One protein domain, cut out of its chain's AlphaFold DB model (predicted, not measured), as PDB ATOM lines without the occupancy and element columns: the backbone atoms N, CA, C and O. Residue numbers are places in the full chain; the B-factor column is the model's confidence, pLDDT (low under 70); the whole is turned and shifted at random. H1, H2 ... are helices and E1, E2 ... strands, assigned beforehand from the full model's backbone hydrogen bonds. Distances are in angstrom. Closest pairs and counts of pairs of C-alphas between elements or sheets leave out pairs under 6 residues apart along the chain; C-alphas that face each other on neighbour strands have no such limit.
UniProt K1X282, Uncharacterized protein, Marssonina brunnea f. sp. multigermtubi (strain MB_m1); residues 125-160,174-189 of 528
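Overview. This is residues 125 to 160 and 174 to 189 of the 528 residues of an uncharacterized protein of Marssonina brunnea f. sp. multigermtubi (strain MB_m1) (UniProt K1X282). A small, twisted three-strand sheet of E2, E1 and E3 makes one end of a long, narrow rod, and the single helix H1 carries on from it lengthwise to make the other end. Residues 154 to 160, of which 154 to 159 belong to H1, stick out free at that far end. The printed part has 52 residues, with three named strands and one named helix in the order E1, E2, H1, E3; the sheet runs E2, E1, E3 and is mixed, and the class is mixed, helices and strands. The whole is extended, with a radius of gyration of the C-alphas of 15.8 A and spans of 53 by 15 by 12 A.

Arrangement. The strand E1, residues 125 to 131, and the strand E2, residues 136 to 142, form a hairpin of antiparallel neighbours, with 148 degrees between their directions. The C-alphas of Ile 128 and Pro 138 face each other at 4.5 A; N 127 and O 139 are within hydrogen-bond range at 2.8 A, as are N 139 and O 127 at 2.8 A. The helix H1, residues 144 to 159, follows E2 after a tight link of 1 residue. H1 is not on the sheet, with 3 pairs of C-alphas within 10 A. E1 and H1 are only just apart, their closest C-alphas 8.3 A from each other. In H1 every O i to N i+4 pair is within hydrogen-bond range. The strand E3, residues 181 to 185, is the parallel neighbour of E1, with 24 degrees between their directions. The C-alphas of Thr 127 and Gly 181 face each other at 4.7 A; N 185 and O 130 are within hydrogen-bond range at 2.9 A, and N 128 and O 181 at 3.0 A. E1 is the inner strand, and E2 and E3 are the edge strands. The sheet is strongly twisted, but only just: its C-alphas lie up to 4.3 A off their best plane.

Along the chain. E1 begins at C-alpha 125, at (216.699, 254.047, 243.408), and is 19.0 A long from first to last C-alpha. E2 is 19.1 A long. H1 is 22.5 A long and ends at C-alpha 159, at (206.823, 256.368, 217.041). E3 is 12.8 A long and ends at C-alpha 185, at (229.817, 245.196, 252.069).

Size, cuts and confidence. The two C-alphas farthest apart are those of Cys 133 and Gln 160, at 52.7 A. Residues 161 to 173 are not printed, and C-alphas 160 and 174 are 16.8 A apart across this cut. The link from H1 to E3 is the link across the cut; the links E1 to E2 and E2 to H1 are tight. The mean pLDDT of the printed part is 82.2, and residue 178 is under 70.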
ATOM      1  N   CYS A 125     216.854 255.216 242.557       80.62
ATOM      2  CA  CYS A 125     216.699 254.047 243.408       80.62
ATOM      3  C   CYS A 125     217.602 254.212 244.639       80.62
ATOM      4  O   CYS A 125     218.749 254.652 244.536       80.62
ATOM      5  N   VAL A 126     217.050 253.924 245.819       82.44
ATOM      6  CA  VAL A 126     217.780 253.983 247.090       82.44
ATOM      7  C   VAL A 126     218.376 252.605 247.346       82.44
ATOM      8  O   VAL A 126     217.644 251.625 247.474       82.44
ATOM      9  N   THR A 127     219.699 252.537 247.411       83.31
ATOM     10  CA  THR A 127     220.460 251.359 247.821       83.31
ATOM     11  C   THR A 127     220.960 251.558 249.243       83.31
ATOM     12  O   THR A 127     221.659 252.528 249.529       83.31
ATOM     13  N   ILE A 128     220.591 250.661 250.156       87.00
ATOM     14  CA  ILE A 128     221.088 250.692 251.535       87.00
ATOM     15  C   ILE A 128     222.332 249.812 251.592       87.00
ATOM     16  O   ILE A 128     222.236 248.598 251.406       87.00
ATOM     17  N   THR A 129     223.484 250.433 251.841       86.38
ATOM     18  CA  THR A 129     224.748 249.721 252.023       86.38
ATOM     19  C   THR A 129     224.978 249.455 253.506       86.38
ATOM     20  O   THR A 129     225.052 250.400 254.294       86.38
ATOM     21  N   GLU A 130     225.091 248.187 253.890       89.88
ATOM     22  CA  GLU A 130     225.413 247.770 255.258       89.88
ATOM     23  C   GLU A 130     226.901 247.409 255.351       89.88
ATOM     24  O   GLU A 130     227.398 246.572 254.598       89.88
ATOM     25  N   TYR A 131     227.626 248.087 256.243       90.44
ATOM     26  CA  TYR A 131     229.062 247.885 256.463       90.44
ATOM     27  C   TYR A 131     229.320 246.902 257.609       90.44
ATOM     28  O   TYR A 131     228.469 246.704 258.474       90.44
ATOM     29  N   SER A 132     230.548 246.378 257.701       89.38
ATOM     30  CA  SER A 132     230.948 245.469 258.790       89.38
ATOM     31  C   SER A 132     230.879 246.094 260.189       89.38
ATOM     32  O   SER A 132     230.800 245.379 261.179       89.38
ATOM     33  N   CYS A 133     230.878 247.426 260.287       90.31
ATOM     34  CA  CYS A 133     230.670 248.158 261.539       90.31
ATOM     35  C   CYS A 133     229.187 248.399 261.871       90.31
ATOM     36  O   CYS A 133     228.887 249.324 262.622       90.31
ATOM     37  N   SER A 134     228.268 247.664 261.239       88.62
ATOM     38  CA  SER A 134     226.808 247.771 261.405       88.62
ATOM     39  C   SER A 134     226.197 249.125 261.019       88.62
ATOM     40  O   SER A 134     225.000 249.346 261.192       88.62
ATOM     41  N   HIS A 135     226.987 250.043 260.456       88.81
ATOM     42  CA  HIS A 135     226.466 251.290 259.912       88.81
ATOM     43  C   HIS A 135     225.773 251.038 258.578       88.81
ATOM     44  O   HIS A 135     226.279 250.306 257.726       88.81
ATOM     45  N   ARG A 136     224.633 251.705 258.391       89.38
ATOM     46  CA  ARG A 136     223.850 251.677 257.158       89.38
ATOM     47  C   ARG A 136     223.919 253.038 256.496       89.38
ATOM     48  O   ARG A 136     223.528 254.034 257.100       89.38
ATOM     49  N   VAL A 137     224.418 253.081 255.267       87.88
ATOM     50  CA  VAL A 137     224.496 254.318 254.487       87.88
ATOM     51  C   VAL A 137     223.550 254.196 253.297       87.88
ATOM     52  O   VAL A 137     223.752 253.321 252.450       87.88
ATOM     53  N   PRO A 138     222.508 255.041 253.212       86.88
ATOM     54  CA  PRO A 138     221.687 255.110 252.018       86.88
ATOM     55  C   PRO A 138     222.484 255.802 250.909       86.88
ATOM     56  O   PRO A 138     222.976 256.917 251.072       86.88
ATOM     57  N   SER A 139     222.593 255.144 249.764       86.81
ATOM     58  CA  SER A 139     223.113 255.719 248.529       86.81
ATOM     59  C   SER A 139     221.985 255.805 247.506       86.81
ATOM     60  O   SER A 139     221.148 254.915 247.400       86.81
ATOM     61  N   THR A 140     221.921 256.903 246.759       84.56
ATOM     62  CA  THR A 140     220.950 257.059 245.673       84.56
ATOM     63  C   THR A 140     221.648 256.806 244.350       84.56
ATOM     64  O   THR A 140     222.489 257.608 243.939       84.56
ATOM     65  N   LYS A 141     221.296 255.718 243.665       82.06
ATOM     66  CA  LYS A 141     221.778 255.414 242.313       82.06
ATOM     67  C   LYS A 141     220.653 255.704 241.303       82.06
ATOM     68  O   LYS A 141     219.479 255.530 241.635       82.06
ATOM     69  N   PRO A 142     220.950 256.181 240.081       82.38
ATOM     70  CA  PRO A 142     219.925 256.330 239.049       82.38
ATOM     71  C   PRO A 142     219.293 254.966 238.772       82.38
ATOM     72  O   PRO A 142     220.004 253.981 238.573       82.38
ATOM     73  N   CYS A 143     217.962 254.888 238.784       82.19
ATOM     74  CA  CYS A 143     217.318 253.589 238.696       82.19
ATOM     75  C   CYS A 143     217.379 253.035 237.268       82.19
ATOM     76  O   CYS A 143     216.791 253.616 236.352       82.19
ATOM     77  N   PHE A 144     218.086 251.919 237.077       82.00
ATOM     78  CA  PHE A 144     218.293 251.329 235.753       82.00
ATOM     79  C   PHE A 144     216.972 250.898 235.105       82.00
ATOM     80  O   PHE A 144     216.713 251.242 233.952       82.00
ATOM     81  N   GLU A 145     216.093 250.237 235.865       81.06
ATOM     82  CA  GLU A 145     214.776 249.819 235.372       81.06
ATOM     83  C   GLU A 145     213.914 251.008 234.950       81.06
ATOM     84  O   GLU A 145     213.364 251.011 233.849       81.06
ATOM     85  N   TYR A 146     213.854 252.059 235.774       83.25
ATOM     86  CA  TYR A 146     213.140 253.282 235.411       83.25
ATOM     87  C   TYR A 146     213.730 253.923 234.156       83.25
ATOM     88  O   TYR A 146     212.985 254.365 233.288       83.25
ATOM     89  N   ARG A 147     215.062 253.971 234.038       84.06
ATOM     90  CA  ARG A 147     215.736 254.532 232.863       84.06
ATOM     91  C   ARG A 147     215.368 253.751 231.601       84.06
ATOM     92  O   ARG A 147     215.008 254.380 230.611       84.06
ATOM     93  N   LYS A 148     215.381 252.414 231.659       85.06
ATOM     94  CA  LYS A 148     214.986 251.529 230.552       85.06
ATOM     95  C   LYS A 148     213.513 251.721 230.171       85.06
ATOM     96  O   LYS A 148     213.214 251.934 228.999       85.06
ATOM     97  N   GLN A 149     212.605 251.734 231.152       84.12
ATOM     98  CA  GLN A 149     211.172 251.973 230.925       84.12
ATOM     99  C   GLN A 149     210.896 253.375 230.368       84.12
ATOM    100  O   GLN A 149     210.091 253.540 229.457       84.12
ATOM    101  N   HIS A 150     211.583 254.396 230.879       85.38
ATOM    102  CA  HIS A 150     211.457 255.766 230.395       85.38
ATOM    103  C   HIS A 150     211.996 255.919 228.969       85.38
ATOM    104  O   HIS A 150     211.423 256.658 228.171       85.38
ATOM    105  N   GLU A 151     213.068 255.214 228.611       87.50
ATOM    106  CA  GLU A 151     213.585 255.203 227.244       87.50
ATOM    107  C   GLU A 151     212.625 254.504 226.272       87.50
ATOM    108  O   GLU A 151     212.353 255.034 225.196       87.50
ATOM    109  N   GLN A 152     212.042 253.368 226.667       86.69
ATOM    110  CA  GLN A 152     210.992 252.693 225.897       86.69
ATOM    111  C   GLN A 152     209.748 253.577 225.740       86.69
ATOM    112  O   GLN A 152     209.232 253.716 224.634       86.69
ATOM    113  N   TYR A 153     209.320 254.253 226.810       85.94
ATOM    114  CA  TYR A 153     208.229 255.229 226.773       85.94
ATOM    115  C   TYR A 153     208.532 256.390 225.811       85.94
ATOM    116  O   TYR A 153     207.673 256.793 225.032       85.94
ATOM    117  N   GLN A 154     209.761 256.918 225.817       85.56
ATOM    118  CA  GLN A 154     210.194 257.965 224.882       85.56
ATOM    119  C   GLN A 154     210.206 257.469 223.431       85.56
ATOM    120  O   GLN A 154     209.763 258.199 222.546       85.56
ATOM    121  N   LYS A 155     210.681 256.240 223.184       87.00
ATOM    122  CA  LYS A 155     210.663 255.598 221.859       87.00
ATOM    123  C   LYS A 155     209.226 255.419 221.358       87.00
ATOM    124  O   LYS A 155     208.920 255.898 220.271       87.00
ATOM    125  N   ALA A 156     208.332 254.874 222.187       82.31
ATOM    126  CA  ALA A 156     206.908 254.719 221.876       82.31
ATOM    127  C   ALA A 156     206.206 256.067 221.625       82.31
ATOM    128  O   ALA A 156     205.390 256.205 220.719       82.31
ATOM    129  N   LYS A 157     206.555 257.105 222.393       82.69
ATOM    130  CA  LYS A 157     206.015 258.458 222.207       82.69
ATOM    131  C   LYS A 157     206.485 259.114 220.904       82.69
ATOM    132  O   LYS A 157     205.754 259.933 220.359       82.69
ATOM    133  N   ARG A 158     207.693 258.790 220.426       81.94
ATOM    134  CA  ARG A 158     208.230 259.275 219.142       81.94
ATOM    135  C   ARG A 158     207.673 258.501 217.948       81.94
ATOM    136  O   ARG A 158     207.480 259.105 216.903       81.94
ATOM    137  N   SER A 159     207.410 257.201 218.101       78.81
ATOM    138  CA  SER A 159     206.823 256.368 217.041       78.81
ATOM    139  C   SER A 159     205.329 256.632 216.826       78.81
ATOM    140  O   SER A 159     204.798 256.303 215.770       78.81
ATOM    141  N   GLN A 160     204.650 257.270 217.784       72.31
ATOM    142  CA  GLN A 160     203.337 257.882 217.575       72.31
ATOM    143  C   GLN A 160     203.475 259.138 216.688       72.31
ATOM    144  O   GLN A 160     203.468 260.265 217.183       72.31
ATOM    145  N   PRO A 174     205.866 255.794 233.108       76.31
ATOM    146  CA  PRO A 174     206.672 254.739 233.707       76.31
ATOM    147  C   PRO A 174     206.819 255.002 235.208       76.31
ATOM    148  O   PRO A 174     207.199 256.097 235.626       76.31
ATOM    149  N   ARG A 175     206.515 253.998 236.033       75.50
ATOM    150  CA  ARG A 175     206.706 254.037 237.487       75.50
ATOM    151  C   ARG A 175     207.671 252.930 237.877       75.50
ATOM    152  O   ARG A 175     207.422 251.766 237.575       75.50
ATOM    153  N   CYS A 176     208.741 253.292 238.581       72.06
ATOM    154  CA  CYS A 176     209.636 252.301 239.167       72.06
ATOM    155  C   CYS A 176     208.900 251.551 240.286       72.06
ATOM    156  O   CYS A 176     208.374 252.195 241.195       72.06
ATOM    157  N   ARG A 177     208.854 250.217 240.216       75.06
ATOM    158  CA  ARG A 177     208.302 249.348 241.273       75.06
ATOM    159  C   ARG A 177     209.377 248.529 241.994       75.06
ATOM    160  O   ARG A 177     209.031 247.695 242.823       75.06
ATOM    161  N   ALA A 178     210.654 248.752 241.683       69.81
ATOM    162  CA  ALA A 178     211.740 248.005 242.300       69.81
ATOM    163  C   ALA A 178     211.795 248.284 243.816       69.81
ATOM    164  O   ALA A 178     211.769 249.455 244.216       69.81
ATOM    165  N   PRO A 179     211.880 247.244 244.667       73.12
ATOM    166  CA  PRO A 179     212.163 247.436 246.082       73.12
ATOM    167  C   PRO A 179     213.554 248.075 246.261       73.12
ATOM    168  O   PRO A 179     214.418 247.936 245.391       73.12
ATOM    169  N   PRO A 180     213.802 248.782 247.377       73.06
ATOM    170  CA  PRO A 180     215.122 249.335 247.658       73.06
ATOM    171  C   PRO A 180     216.156 248.206 247.717       73.06
ATOM    172  O   PRO A 180     216.014 247.258 248.492       73.06
ATOM    173  N   GLY A 181     217.197 248.313 246.891       73.31
ATOM    174  CA  GLY A 181     218.283 247.339 246.866       73.31
ATOM    175  C   GLY A 181     219.039 247.333 248.196       73.31
ATOM    176  O   GLY A 181     219.281 248.388 248.790       73.31
ATOM    177  N   ARG A 182     219.424 246.145 248.669       74.62
ATOM    178  CA  ARG A 182     220.310 245.975 249.827       74.62
ATOM    179  C   ARG A 182     221.650 245.444 249.333       74.62
ATOM    180  O   ARG A 182     221.691 244.402 248.692       74.62
ATOM    181  N   GLU A 183     222.725 246.167 249.623       76.56
ATOM    182  CA  GLU A 183     224.098 245.744 249.327       76.56
ATOM    183  C   GLU A 183     224.832 245.574 250.667       76.56
ATOM    184  O   GLU A 183     224.988 246.536 251.417       76.56
ATOM    185  N   ALA A 184     225.271 244.359 250.995       73.00
ATOM    186  CA  ALA A 184     226.120 244.123 252.161       73.00
ATOM    187  C   ALA A 184     227.593 244.176 251.731       73.00
ATOM    188  O   ALA A 184     228.017 243.426 250.853       73.00
ATOM    189  N   VAL A 185     228.378 245.071 252.335       80.31
ATOM    190  CA  VAL A 185     229.817 245.196 252.069       80.31
ATOM    191  C   VAL A 185     230.579 244.584 253.235       80.31
ATOM    192  O   VAL A 185     230.811 245.215 254.269       80.31
ATOM    193  N   TYR A 186     230.992 243.332 253.054       73.75
ATOM    194  CA  TYR A 186     231.805 242.612 254.028       73.75
ATOM    195  C   TYR A 186     233.272 243.065 253.955       73.75
ATOM    196  O   TYR A 186     233.826 243.300 252.883       73.75
ATOM    197  N   GLY A 187     233.915 243.215 255.115       76.69
ATOM    198  CA  GLY A 187     235.355 243.492 255.215       76.69
ATOM    199  C   GLY A 187     235.782 244.963 255.142       76.69
ATOM    200  O   GLY A 187     236.967 245.247 255.311       76.69
ATOM    201  N   ARG A 188     234.860 245.919 254.957       84.81
ATOM    202  CA  ARG A 188     235.169 247.355 255.075       84.81
ATOM    203  C   ARG A 188     234.328 248.029 256.148       84.81
ATOM    204  O   ARG A 188     233.103 247.943 256.157       84.81
ATOM    205  N   VAL A 189     235.016 248.759 257.019       90.31
ATOM    206  CA  VAL A 189     234.411 249.695 257.969       90.31
ATOM    207  C   VAL A 189     233.859 250.891 257.185       90.31
ATOM    208  O   VAL A 189     234.445 251.278 256.170       90.31
TER     209      VAL A 189